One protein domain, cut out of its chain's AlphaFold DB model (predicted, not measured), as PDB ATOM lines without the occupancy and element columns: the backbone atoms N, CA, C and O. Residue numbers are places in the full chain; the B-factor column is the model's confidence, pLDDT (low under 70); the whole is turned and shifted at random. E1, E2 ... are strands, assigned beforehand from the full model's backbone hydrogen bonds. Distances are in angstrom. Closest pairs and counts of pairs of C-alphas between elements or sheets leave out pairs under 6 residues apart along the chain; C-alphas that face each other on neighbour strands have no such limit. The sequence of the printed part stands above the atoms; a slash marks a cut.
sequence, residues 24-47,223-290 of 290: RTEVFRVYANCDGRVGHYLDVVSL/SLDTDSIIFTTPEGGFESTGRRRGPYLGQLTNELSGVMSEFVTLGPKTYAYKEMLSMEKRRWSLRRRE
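This is residues 24 to 47 and 223 to 290 of the 290 residues of the protein "DNA-directed DNA polymerase" of Caenorhabditis nigoni (UniProt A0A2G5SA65). Two sheets stand partly face to face as a small sandwich, a larger sheet of E1, E5, E6 and E7 and a smaller one of E3, E2 and E4, with the strands of the one crossed at 51 degrees to those of the other. A long loop, residues 235 to 251, swings out beyond the smaller sheet, away from the larger one. The printed part has 92 residues with no named helix and seven named strands, E1 to E7 in order along the chain; the sheets run E1 - E5 - E6 - E7 and E3 - E2 - E4, both antiparallel. The class is all strand, though under half of the residues, 44 of 92, are in named elements. The whole is compact, with a radius of gyration of the C-alphas of 13.4 A and spans of 36 by 30 by 24 A.

Find C-alpha 31 at (35.986, -17.921, 7.875), where E1 begins; it covers residues 31 to 33. E2 follows at residues 37 to 44, 22.5 A long. After the cut, look for E3 at residues 228 to 234, 20.0 A, beginning at C-alpha 228 at (23.676, -8.364, 0.454). E4 is residues 252 to 254. E5, residues 259 to 267, is 22.5 A long and bends by 54 degrees at residue 262. E6 is residues 270 to 276, 20.8 A, and E7 is residues 282 to 288, 20.1 A, ending at C-alpha 288 at (35.192, -2.150, 3.441).

Begin with the twisted larger sheet, whose edge strands are E1 and E7. E1 and E5 are antiparallel at 168 degrees, with N 32 and O 263 2.9 A apart, within hydrogen-bond range. E5, E6 and E7 form a meander, each strand the antiparallel neighbour of the one before, in two hairpins; look at N 261 and O 274, 2.8 A, and at N 275 and O 283, 2.8 A. In the other sheet, E2 is the inner strand: N 40 and O 231 are 2.8 A apart towards E3, and N 253 and O 43 2.8 A towards E4. Between the sheets, the closest C-alphas of E2 and E5 are those of Gly 39 and Met 260, 5.1 A apart. E1 and E7 are apart, and so are E3 and E6.

The two C-alphas farthest apart are those of Ser 223 and Met 279, 38.2 A. Residues 48 to 222 are not printed, and C-alphas 47 and 223 are 11.6 A apart across the cut. The link from E3 to E4, 17 residues, is long. Mean pLDDT of the printed part is 84.4; look for values under 70 at residues 223 to 226, 236 to 243 and 290, the chain's last residue.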
ATOM      1  N   ARG A  24      20.144  -4.508   8.795       85.25
ATOM      2  CA  ARG A  24      20.766  -5.628   9.510       85.25
ATOM      3  C   ARG A  24      22.148  -5.950   8.943       85.25
ATOM      4  O   ARG A  24      22.269  -6.319   7.781       85.25
ATOM      5  N   THR A  25      23.170  -5.899   9.794       86.75
ATOM      6  CA  THR A  25      24.526  -6.364   9.464       86.75
ATOM      7  C   THR A  25      25.008  -7.329  10.538       86.75
ATOM      8  O   THR A  25      25.290  -6.921  11.660       86.75
ATOM      9  N   GLU A  26      25.119  -8.614  10.201       86.19
ATOM     10  CA  GLU A  26      25.521  -9.661  11.144       86.19
ATOM     11  C   GLU A  26      26.539 -10.613  10.517       86.19
ATOM     12  O   GLU A  26      26.477 -10.931   9.328       86.19
ATOM     13  N   VAL A  27      27.479 -11.079  11.340       88.31
ATOM     14  CA  VAL A  27      28.485 -12.075  10.965       88.31
ATOM     15  C   VAL A  27      28.241 -13.334  11.783       88.31
ATOM     16  O   VAL A  27      28.400 -13.329  12.997       88.31
ATOM     17  N   PHE A  28      27.893 -14.424  11.101       85.88
ATOM     18  CA  PHE A  28      27.706 -15.736  11.734       85.88
ATOM     19  C   PHE A  28      28.955 -16.611  11.666       85.88
ATOM     20  O   PHE A  28      29.107 -17.551  12.441       85.88
ATOM     21  N   ARG A  29      29.847 -16.336  10.708       88.62
ATOM     22  CA  ARG A  29      31.059 -17.118  10.490       88.62
ATOM     23  C   ARG A  29      32.172 -16.223   9.961       88.62
ATOM     24  O   ARG A  29      32.001 -15.564   8.940       88.62
ATOM     25  N   VAL A  30      33.307 -16.226  10.658       93.06
ATOM     26  CA  VAL A  30      34.469 -15.384  10.322       93.06
ATOM     27  C   VAL A  30      35.290 -15.927   9.154       93.06
ATOM     28  O   VAL A  30      35.944 -15.163   8.455       93.06
ATOM     29  N   TYR A  31      35.231 -17.240   8.921       94.94
ATOM     30  CA  TYR A  31      35.986 -17.921   7.875       94.94
ATOM     31  C   TYR A  31      35.175 -19.042   7.223       94.94
ATOM     32  O   TYR A  31      34.592 -19.887   7.916       94.94
ATOM     33  N   ALA A  32      35.180 -19.085   5.893       93.38
ATOM     34  CA  ALA A  32      34.604 -20.172   5.118       93.38
ATOM     35  C   ALA A  32      35.545 -20.595   3.981       93.38
ATOM     36  O   ALA A  32      35.798 -19.824   3.056       93.38
ATOM     37  N   ASN A  33      35.997 -21.848   4.040       92.94
ATOM     38  CA  ASN A  33      36.567 -22.556   2.899       92.94
ATOM     39  C   ASN A  33      35.414 -23.208   2.107       92.94
ATOM     40  O   ASN A  33      34.536 -23.842   2.705       92.94
ATOM     41  N   CYS A  34      35.389 -22.998   0.788       89.94
ATOM     42  CA  CYS A  34      34.368 -23.533  -0.112       89.94
ATOM     43  C   CYS A  34      34.775 -24.853  -0.800       89.94
ATOM     44  O   CYS A  34      34.147 -25.242  -1.776       89.94
ATOM     45  N   ASP A  35      35.779 -25.578  -0.314       87.81
ATOM     46  CA  ASP A  35      36.119 -26.913  -0.819       87.81
ATOM     47  C   ASP A  35      34.927 -27.874  -0.615       87.81
ATOM     48  O   ASP A  35      34.460 -28.088   0.508       87.81
ATOM     49  N   GLY A  36      34.382 -28.413  -1.713       85.38
ATOM     50  CA  GLY A  36      33.168 -29.246  -1.707       85.38
ATOM     51  C   GLY A  36      31.874 -28.489  -1.365       85.38
ATOM     52  O   GLY A  36      30.858 -29.097  -1.010       85.38
ATOM     53  N   ARG A  37      31.900 -27.151  -1.407       90.31
ATOM     54  CA  ARG A  37      30.751 -26.269  -1.158       90.31
ATOM     55  C   ARG A  37      30.689 -25.177  -2.223       90.31
ATOM     56  O   ARG A  37      31.674 -24.809  -2.843       90.31
ATOM     57  N   VAL A  38      29.519 -24.582  -2.393       89.31
ATOM     58  CA  VAL A  38      29.336 -23.433  -3.283       89.31
ATOM     59  C   VAL A  38      29.185 -22.180  -2.436       89.31
ATOM     60  O   VAL A  38      28.253 -22.090  -1.634       89.31
ATOM     61  N   GLY A  39      30.097 -21.220  -2.599       90.62
ATOM     62  CA  GLY A  39      29.973 -19.887  -2.014       90.62
ATOM     63  C   GLY A  39      29.078 -18.985  -2.863       90.62
ATOM     64  O   GLY A  39      29.236 -18.905  -4.081       90.62
ATOM     65  N   HIS A  40      28.147 -18.289  -2.215       90.69
ATOM     66  CA  HIS A  40      27.214 -17.350  -2.836       90.69
ATOM     67  C   HIS A  40      27.445 -15.954  -2.272       90.69
ATOM     68  O   HIS A  40      27.569 -15.794  -1.059       90.69
ATOM     69  N   TYR A  41      27.435 -14.952  -3.146       91.81
ATOM     70  CA  TYR A  41      27.325 -13.546  -2.776       91.81
ATOM     71  C   TYR A  41      26.180 -12.957  -3.596       91.81
ATOM     72  O   TYR A  41      26.321 -12.701  -4.791       91.81
ATOM     73  N   LEU A  42      25.030 -12.804  -2.942       89.44
ATOM     74  CA  LEU A  42      23.826 -12.266  -3.560       89.44
ATOM     75  C   LEU A  42      23.543 -10.867  -3.030       89.44
ATOM     76  O   LEU A  42      23.741 -10.621  -1.843       89.44
ATOM     77  N   ASP A  43      23.048 -10.000  -3.901       88.81
ATOM     78  CA  ASP A  43      22.661  -8.631  -3.577       88.81
ATOM     79  C   ASP A  43      21.250  -8.346  -4.086       88.81
ATOM     80  O   ASP A  43      20.876  -8.827  -5.157       88.81
ATOM     81  N   VAL A  44      20.438  -7.620  -3.319       88.19
ATOM     82  CA  VAL A  44      19.093  -7.232  -3.757       88.19
ATOM     83  C   VAL A  44      19.188  -6.005  -4.654       88.19
ATOM     84  O   VAL A  44      19.714  -4.967  -4.258       88.19
ATOM     85  N   VAL A  45      18.597  -6.074  -5.846       84.19
ATOM     86  CA  VAL A  45      18.536  -4.940  -6.770       84.19
ATOM     87  C   VAL A  45      17.681  -3.830  -6.164       84.19
ATOM     88  O   VAL A  45      16.454  -3.845  -6.250       84.19
ATOM     89  N   SER A  46      18.354  -2.826  -5.598       81.88
ATOM     90  CA  SER A  46      17.734  -1.611  -5.059       81.88
ATOM     91  C   SER A  46      16.671  -1.901  -3.986       81.88
ATOM     92  O   SER A  46      15.528  -1.472  -4.130       81.88
ATOM     93  N   LEU A  47      17.056  -2.597  -2.905       86.69
ATOM     94  CA  LEU A  47      16.156  -3.024  -1.819       86.69
ATOM     95  C   LEU A  47      15.207  -1.919  -1.322       86.69
ATOM     96  O   LEU A  47      13.993  -2.095  -1.350       86.69
ATOM     97  N   SER A 223      20.745   6.166   0.863       59.81
ATOM     98  CA  SER A 223      22.059   6.340   1.501       59.81
ATOM     99  C   SER A 223      22.457   5.181   2.428       59.81
ATOM    100  O   SER A 223      23.500   5.261   3.071       59.81
ATOM    101  N   LEU A 224      21.636   4.130   2.546       58.69
ATOM    102  CA  LEU A 224      21.842   3.010   3.468       58.69
ATOM    103  C   LEU A 224      22.336   1.758   2.737       58.69
ATOM    104  O   LEU A 224      21.878   1.423   1.644       58.69
ATOM    105  N   ASP A 225      23.264   1.049   3.368       57.06
ATOM    106  CA  ASP A 225      23.983  -0.080   2.783       57.06
ATOM    107  C   ASP A 225      23.679  -1.374   3.545       57.06
ATOM    108  O   ASP A 225      24.311  -1.652   4.561       57.06
ATOM    109  N   THR A 226      22.685  -2.132   3.069       67.44
ATOM    110  CA  THR A 226      22.300  -3.462   3.581       67.44
ATOM    111  C   THR A 226      21.336  -4.161   2.622       67.44
ATOM    112  O   THR A 226      20.121  -4.133   2.804       67.44
ATOM    113  N   ASP A 227      21.868  -4.797   1.591       82.50
ATOM    114  CA  ASP A 227      21.100  -5.534   0.579       82.50
ATOM    115  C   ASP A 227      21.720  -6.893   0.227       82.50
ATOM    116  O   ASP A 227      21.122  -7.687  -0.500       82.50
ATOM    117  N   SER A 228      22.877  -7.201   0.812       87.19
ATOM    118  CA  SER A 228      23.676  -8.364   0.454       87.19
ATOM    119  C   SER A 228      23.591  -9.514   1.464       87.19
ATOM    120  O   SER A 228      23.601  -9.306   2.677       87.19
ATOM    121  N   ILE A 229      23.626 -10.751   0.963       89.75
ATOM    122  CA  ILE A 229      23.824 -11.978   1.746       89.75
ATOM    123  C   ILE A 229      24.994 -12.793   1.189       89.75
ATOM    124  O   ILE A 229      25.123 -12.986  -0.022       89.75
ATOM    125  N   ILE A 230      25.835 -13.308   2.087       91.44
ATOM    126  CA  ILE A 230      26.980 -14.159   1.746       91.44
ATOM    127  C   ILE A 230      26.874 -15.456   2.545       91.44
ATOM    128  O   ILE A 230      26.767 -15.426   3.770       91.44
ATOM    129  N   PHE A 231      26.863 -16.598   1.861       91.00
ATOM    130  CA  PHE A 231      26.671 -17.906   2.495       91.00
ATOM    131  C   PHE A 231      27.256 -19.043   1.650       91.00
ATOM    132  O   PHE A 231      27.617 -18.848   0.493       91.00
ATOM    133  N   THR A 232      27.339 -20.250   2.222       90.56
ATOM    134  CA  THR A 232      27.787 -21.453   1.502       90.56
ATOM    135  C   THR A 232      26.737 -22.556   1.534       90.56
ATOM    136  O   THR A 232      26.074 -22.757   2.554       90.56
ATOM    137  N   THR A 233      26.630 -23.326   0.456       88.94
ATOM    138  CA  THR A 233      25.737 -24.492   0.341       88.94
ATOM    139  C   THR A 233      26.532 -25.740  -0.033       88.94
ATOM    140  O   THR A 233      27.604 -25.605  -0.617       88.94
ATOM    141  N   PRO A 234      26.037 -26.955   0.251       87.88
ATOM    142  CA  PRO A 234      26.567 -28.162  -0.383       87.88
ATOM    143  C   PRO A 234      26.477 -28.068  -1.915       87.88
ATOM    144  O   PRO A 234      25.623 -27.345  -2.443       87.88
ATOM    145  N   GLU A 235      27.333 -28.798  -2.628       80.56
ATOM    146  CA  GLU A 235      27.217 -28.953  -4.083       80.56
ATOM    147  C   GLU A 235      25.850 -29.547  -4.462       80.56
ATOM    148  O   GLU A 235      25.349 -30.455  -3.802       80.56
ATOM    149  N   GLY A 236      25.189 -28.963  -5.468       69.06
ATOM    150  CA  GLY A 236      23.819 -29.328  -5.868       69.06
ATOM    151  C   GLY A 236      22.713 -28.955  -4.864       69.06
ATOM    152  O   GLY A 236      21.536 -29.063  -5.185       69.06
ATOM    153  N   GLY A 237      23.058 -28.471  -3.666       60.84
ATOM    154  CA  GLY A 237      22.124 -28.256  -2.555       60.84
ATOM    155  C   GLY A 237      21.369 -26.924  -2.557       60.84
ATOM    156  O   GLY A 237      20.760 -26.581  -1.545       60.84
ATOM    157  N   PHE A 238      21.423 -26.139  -3.636       60.59
ATOM    158  CA  PHE A 238      20.755 -24.839  -3.691       60.59
ATOM    159  C   PHE A 238      19.899 -24.670  -4.943       60.59
ATOM    160  O   PHE A 238      20.372 -24.207  -5.978       60.59
ATOM    161  N   GLU A 239      18.611 -24.981  -4.808       54.25
ATOM    162  CA  GLU A 239      17.611 -24.805  -5.869       54.25
ATOM    163  C   GLU A 239      16.513 -23.777  -5.521       54.25
ATOM    164  O   GLU A 239      15.510 -23.660  -6.219       54.25
ATOM    165  N   SER A 240      16.664 -22.981  -4.452       50.38
ATOM    166  CA  SER A 240      15.517 -22.264  -3.862       50.38
ATOM    167  C   SER A 240      15.425 -20.747  -4.096       50.38
ATOM    168  O   SER A 240      14.500 -20.122  -3.581       50.38
ATOM    169  N   THR A 241      16.268 -20.125  -4.932       51.88
ATOM    170  CA  THR A 241      16.045 -18.714  -5.342       51.88
ATOM    171  C   THR A 241      15.863 -18.501  -6.838       51.88
ATOM    172  O   THR A 241      15.860 -17.352  -7.265       51.88
ATOM    173  N   GLY A 242      15.671 -19.549  -7.649       54.41
ATOM    174  CA  GLY A 242      15.508 -19.394  -9.104       54.41
ATOM    175  C   GLY A 242      14.441 -18.359  -9.488       54.41
ATOM    176  O   GLY A 242      14.690 -17.498 -10.320       54.41
ATOM    177  N   ARG A 243      13.295 -18.349  -8.785       55.31
ATOM    178  CA  ARG A 243      12.203 -17.379  -9.015       55.31
ATOM    179  C   ARG A 243      12.468 -15.962  -8.493       55.31
ATOM    180  O   ARG A 243      11.775 -15.038  -8.897       55.31
ATOM    181  N   ARG A 244      13.425 -15.790  -7.576       71.75
ATOM    182  CA  ARG A 244      13.768 -14.490  -6.970       71.75
ATOM    183  C   ARG A 244      15.066 -13.908  -7.519       71.75
ATOM    184  O   ARG A 244      15.452 -12.835  -7.082       71.75
ATOM    185  N   ARG A 245      15.749 -14.601  -8.434       81.19
ATOM    186  CA  ARG A 245      16.961 -14.104  -9.084       81.19
ATOM    187  C   ARG A 245      16.624 -13.376 -10.376       81.19
ATOM    188  O   ARG A 245      15.721 -13.780 -11.105       81.19
ATOM    189  N   GLY A 246      17.405 -12.349 -10.666       81.00
ATOM    190  CA  GLY A 246      17.326 -11.608 -11.916       81.00
ATOM    191  C   GLY A 246      17.668 -10.133 -11.727       81.00
ATOM    192  O   GLY A 246      18.015  -9.728 -10.621       81.00
ATOM    193  N   PRO A 247      17.632  -9.351 -12.813       78.50
ATOM    194  CA  PRO A 247      18.124  -7.979 -12.817       78.50
ATOM    195  C   PRO A 247      17.071  -6.935 -12.413       78.50
ATOM    196  O   PRO A 247      17.366  -5.746 -12.473       78.50
ATOM    197  N   TYR A 248      15.847  -7.350 -12.074       81.81
ATOM    198  CA  TYR A 248      14.731  -6.436 -11.804       81.81
ATOM    199  C   TYR A 248      14.646  -6.058 -10.324       81.81
ATOM    200  O   TYR A 248      15.280  -6.688  -9.475       81.81
ATOM    201  N   LEU A 249      13.856  -5.028 -10.019       81.62
ATOM    202  CA  LEU A 249      13.744  -4.454  -8.683       81.62
ATOM    203  C   LEU A 249      13.355  -5.538  -7.657       81.62
ATOM    204  O   LEU A 249      12.472  -6.362  -7.896       81.62
ATOM    205  N   GLY A 250      14.054  -5.583  -6.524       83.38
ATOM    206  CA  GLY A 250      13.766  -6.531  -5.442       83.38
ATOM    207  C   GLY A 250      14.244  -7.965  -5.679       83.38
ATOM    208  O   GLY A 250      14.089  -8.818  -4.800       83.38
ATOM    209  N   GLN A 251      14.832  -8.254  -6.842       87.25
ATOM    210  CA  GLN A 251      15.424  -9.555  -7.134       87.25
ATOM    211  C   GLN A 251      16.865  -9.655  -6.625       87.25
ATOM    212  O   GLN A 251      17.528  -8.656  -6.377       87.25
ATOM    213  N   LEU A 252      17.349 -10.887  -6.473       87.38
ATOM    214  CA  LEU A 252      18.717 -11.203  -6.076       87.38
ATOM    215  C   LEU A 252      19.623 -11.337  -7.306       87.38
ATOM    216  O   LEU A 252      19.412 -12.213  -8.152       87.38
ATOM    217  N   THR A 253      20.679 -10.537  -7.368       86.88
ATOM    218  CA  THR A 253      21.755 -10.639  -8.360       86.88
ATOM    219  C   THR A 253      23.003 -11.256  -7.753       86.88
ATOM    220  O   THR A 253      23.280 -11.088  -6.570       86.88
ATOM    221  N   ASN A 254      23.761 -12.001  -8.559       87.69
ATOM    222  CA  ASN A 254      25.054 -12.530  -8.138       87.69
ATOM    223  C   ASN A 254      26.136 -11.459  -8.322       87.69
ATOM    224  O   ASN A 254      26.341 -10.985  -9.439       87.69
ATOM    225  N   GLU A 255      26.843 -11.124  -7.246       87.81
ATOM    226  CA  GLU A 255      27.958 -10.166  -7.269       87.81
ATOM    227  C   GLU A 255      29.287 -10.815  -7.689       87.81
ATOM    228  O   GLU A 255      30.246 -10.123  -8.054       87.81
ATOM    229  N   LEU A 256      29.364 -12.150  -7.662       89.06
ATOM    230  CA  LEU A 256      30.561 -12.880  -8.068       89.06
ATOM    231  C   LEU A 256      30.720 -12.881  -9.590       89.06
ATOM    232  O   LEU A 256      29.770 -13.078 -10.346       89.06
ATOM    233  N   SER A 257      31.961 -12.707 -10.041       88.25
ATOM    234  CA  SER A 257      32.353 -12.899 -11.443       88.25
ATOM    235  C   SER A 257      32.810 -14.332 -11.735       88.25
ATOM    236  O   SER A 257      32.981 -14.681 -12.900       88.25
ATOM    237  N   GLY A 258      33.056 -15.135 -10.699       89.12
ATOM    238  CA  GLY A 258      33.466 -16.535 -10.805       89.12
ATOM    239  C   GLY A 258      32.954 -17.367  -9.632       89.12
ATOM    240  O   GLY A 258      31.923 -17.050  -9.038       89.12
ATOM    241  N   VAL A 259      33.680 -18.429  -9.283       90.06
ATOM    242  CA  VAL A 259      33.335 -19.300  -8.149       90.06
ATOM    243  C   VAL A 259      34.104 -18.856  -6.911       90.06
ATOM    244  O   VAL A 259      35.334 -18.785  -6.934       90.06
ATOM    245  N   MET A 260      33.396 -18.554  -5.822       93.88
ATOM    246  CA  MET A 260      34.037 -18.247  -4.544       93.88
ATOM    247  C   MET A 260      34.700 -19.511  -3.985       93.88
ATOM    248  O   MET A 260      34.044 -20.527  -3.787       93.88
ATOM    249  N   SER A 261      36.001 -19.419  -3.728       93.31
ATOM    250  CA  SER A 261      36.809 -20.481  -3.112       93.31
ATOM    251  C   SER A 261      37.001 -20.263  -1.613       93.31
ATOM    252  O   SER A 261      37.101 -21.217  -0.849       93.31
ATOM    253  N   GLU A 262      37.026 -19.006  -1.174       95.12
ATOM    254  CA  GLU A 262      37.341 -18.662   0.207       95.12
ATOM    255  C   GLU A 262      36.723 -17.315   0.583       95.12
ATOM    256  O   GLU A 262      36.668 -16.394  -0.240       95.12
ATOM    257  N   PHE A 263      36.282 -17.208   1.834       96.06
ATOM    258  CA  PHE A 263      35.765 -15.986   2.437       96.06
ATOM    259  C   PHE A 263      36.340 -15.808   3.841       96.06
ATOM    260  O   PHE A 263      36.377 -16.752   4.635       96.06
ATOM    261  N   VAL A 264      36.726 -14.577   4.165       95.88
ATOM    262  CA  VAL A 264      37.166 -14.174   5.499       95.88
ATOM    263  C   VAL A 264      36.572 -12.818   5.859       95.88
ATOM    264  O   VAL A 264      36.490 -11.918   5.026       95.88
ATOM    265  N   THR A 265      36.173 -12.644   7.112       94.56
ATOM    266  CA  THR A 265      35.701 -11.365   7.642       94.56
ATOM    267  C   THR A 265      36.326 -11.082   8.999       94.56
ATOM    268  O   THR A 265      36.475 -11.981   9.824       94.56
ATOM    269  N   LEU A 266      36.693  -9.819   9.221       92.50
ATOM    270  CA  LEU A 266      37.155  -9.328  10.523       92.50
ATOM    271  C   LEU A 266      35.992  -8.816  11.382       92.50
ATOM    272  O   LEU A 266      36.176  -8.508  12.555       92.50
ATOM    273  N   GLY A 267      34.796  -8.710  10.800       88.81
ATOM    274  CA  GLY A 267      33.605  -8.200  11.456       88.81
ATOM    275  C   GLY A 267      32.620  -7.583  10.461       88.81
ATOM    276  O   GLY A 267      32.823  -7.638   9.243       88.81
ATOM    277  N   PRO A 268      31.529  -6.984  10.962       87.38
ATOM    278  CA  PRO A 268      30.582  -6.246  10.136       87.38
ATOM    279  C   PRO A 268      31.288  -5.295   9.159       87.38
ATOM    280  O   PRO A 268      32.225  -4.584   9.522       87.38
ATOM    281  N   LYS A 269      30.842  -5.310   7.897       87.94
ATOM    282  CA  LYS A 269      31.314  -4.438   6.810       87.94
ATOM    283  C   LYS A 269      32.804  -4.530   6.418       87.94
ATOM    284  O   LYS A 269      33.217  -3.777   5.539       87.94
ATOM    285  N   THR A 270      33.597  -5.447   6.986       92.56
ATOM    286  CA  THR A 270      35.034  -5.602   6.667       92.56
ATOM    287  C   THR A 270      35.380  -7.052   6.339       92.56
ATOM    288  O   THR A 270      35.583  -7.871   7.235       92.56
ATOM    289  N   TYR A 271      35.468  -7.375   5.049       94.19
ATOM    290  CA  TYR A 271      35.666  -8.750   4.589       94.19
ATOM    291  C   TYR A 271      36.455  -8.842   3.283       94.19
ATOM    292  O   TYR A 271      36.545  -7.891   2.505       94.19
ATOM    293  N   ALA A 272      37.015 -10.020   3.035       95.38
ATOM    294  CA  ALA A 272      37.678 -10.371   1.797       95.38
ATOM    295  C   ALA A 272      37.185 -11.726   1.288       95.38
ATOM    296  O   ALA A 272      36.832 -12.618   2.059       95.38
ATOM    297  N   TYR A 273      37.180 -11.885  -0.028       95.00
ATOM    298  CA  TYR A 273      36.857 -13.156  -0.660       95.00
ATOM    299  C   TYR A 273      37.724 -13.400  -1.886       95.00
ATOM    300  O   TYR A 273      38.221 -12.469  -2.531       95.00
ATOM    301  N   LYS A 274      37.908 -14.682  -2.187       95.06
ATOM    302  CA  LYS A 274      38.729 -15.166  -3.287       95.06
ATOM    303  C   LYS A 274      37.865 -15.898  -4.298       95.06
ATOM    304  O   LYS A 274      37.204 -16.882  -3.967       95.06
ATOM    305  N   GLU A 275      37.933 -15.454  -5.543       93.62
ATOM    306  CA  GLU A 275      37.199 -16.022  -6.669       93.62
ATOM    307  C   GLU A 275      38.150 -16.740  -7.629       93.62
ATOM    308  O   GLU A 275      39.231 -16.235  -7.949       93.62
ATOM    309  N   MET A 276      37.722 -17.892  -8.138       91.25
ATOM    310  CA  MET A 276      38.308 -18.536  -9.310       91.25
ATOM    311  C   MET A 276      37.511 -18.117 -10.547       91.25
ATOM    312  O   MET A 276      36.322 -18.412 -10.657       91.25
ATOM    313  N   LEU A 277      38.161 -17.387 -11.457       90.38
ATOM    314  CA  LEU A 277      37.567 -16.931 -12.722       90.38
ATOM    315  C   LEU A 277      37.778 -17.958 -13.844       90.38
ATOM    316  O   LEU A 277      36.966 -18.065 -14.754       90.38
ATOM    317  N   SER A 278      38.886 -18.694 -13.773       88.81
ATOM    318  CA  SER A 278      39.225 -19.849 -14.608       88.81
ATOM    319  C   SER A 278      40.205 -20.742 -13.833       88.81
ATOM    320  O   SER A 278      40.614 -20.375 -12.728       88.81
ATOM    321  N   MET A 279      40.612 -21.888 -14.395       81.00
ATOM    322  CA  MET A 279      41.575 -22.798 -13.744       81.00
ATOM    323  C   MET A 279      42.883 -22.102 -13.326       81.00
ATOM    324  O   MET A 279      43.448 -22.426 -12.284       81.00
ATOM    325  N   GLU A 280      43.330 -21.103 -14.088       88.38
ATOM    326  CA  GLU A 280      44.605 -20.409 -13.858       88.38
ATOM    327  C   GLU A 280      44.439 -19.001 -13.272       88.38
ATOM    328  O   GLU A 280      45.396 -18.415 -12.763       88.38
ATOM    329  N   LYS A 281      43.226 -18.431 -13.309       91.62
ATOM    330  CA  LYS A 281      42.990 -17.036 -12.927       91.62
ATOM    331  C   LYS A 281      42.207 -16.922 -11.628       91.62
ATOM    332  O   LYS A 281      41.045 -17.316 -11.534       91.62
ATOM    333  N   ARG A 282      42.833 -16.271 -10.648       93.06
ATOM    334  CA  ARG A 282      42.255 -15.969  -9.334       93.06
ATOM    335  C   ARG A 282      42.098 -14.462  -9.151       93.06
ATOM    336  O   ARG A 282      42.891 -13.684  -9.679       93.06
ATOM    337  N   ARG A 283      41.072 -14.054  -8.406       93.62
ATOM    338  CA  ARG A 283      40.846 -12.664  -7.990       93.62
ATOM    339  C   ARG A 283      40.630 -12.617  -6.485       93.62
ATOM    340  O   ARG A 283      39.882 -13.425  -5.946       93.62
ATOM    341  N   TRP A 284      41.249 -11.637  -5.838       94.50
ATOM    342  CA  TRP A 284      41.003 -11.298  -4.444       94.50
ATOM    343  C   TRP A 284      40.261  -9.973  -4.401       94.50
ATOM    344  O   TRP A 284      40.674  -9.006  -5.042       94.50
ATOM    345  N   SER A 285      39.167  -9.947  -3.656       93.56
ATOM    346  CA  SER A 285      38.330  -8.769  -3.489       93.56
ATOM    347  C   SER A 285      38.317  -8.404  -2.014       93.56
ATOM    348  O   SER A 285      37.825  -9.178  -1.197       93.56
ATOM    349  N   LEU A 286      38.860  -7.231  -1.678       92.44
ATOM    350  CA  LEU A 286      38.771  -6.647  -0.342       92.44
ATOM    351  C   LEU A 286      37.619  -5.641  -0.319       92.44
ATOM    352  O   LEU A 286      37.531  -4.771  -1.187       92.44
ATOM    353  N   ARG A 287      36.733  -5.759   0.669       88.31
ATOM    354  CA  ARG A 287      35.582  -4.878   0.849       88.31
ATOM    355  C   ARG A 287      35.609  -4.270   2.244       88.31
ATOM    356  O   ARG A 287      35.649  -4.976   3.249       88.31
ATOM    357  N   ARG A 288      35.534  -2.944   2.269       83.62
ATOM    358  CA  ARG A 288      35.192  -2.150   3.441       83.62
ATOM    359  C   ARG A 288      33.989  -1.303   3.057       83.62
ATOM    360  O   ARG A 288      34.082  -0.551   2.090       83.62
ATOM    361  N   ARG A 289      32.869  -1.489   3.746       74.06
ATOM    362  CA  ARG A 289      31.676  -0.654   3.576       74.06
ATOM    363  C   ARG A 289      31.547   0.276   4.790       74.06
ATOM    364  O   ARG A 289      31.929  -0.119   5.892       74.06
ATOM    365  N   GLU A 290      31.108   1.514   4.576       56.88
ATOM    366  CA  GLU A 290      30.910   2.515   5.642       56.88
ATOM    367  C   GLU A 290      29.499   2.431   6.229       56.88
ATOM    368  O   GLU A 290      28.545   2.052   5.512       56.88
TER     369      GLU A 290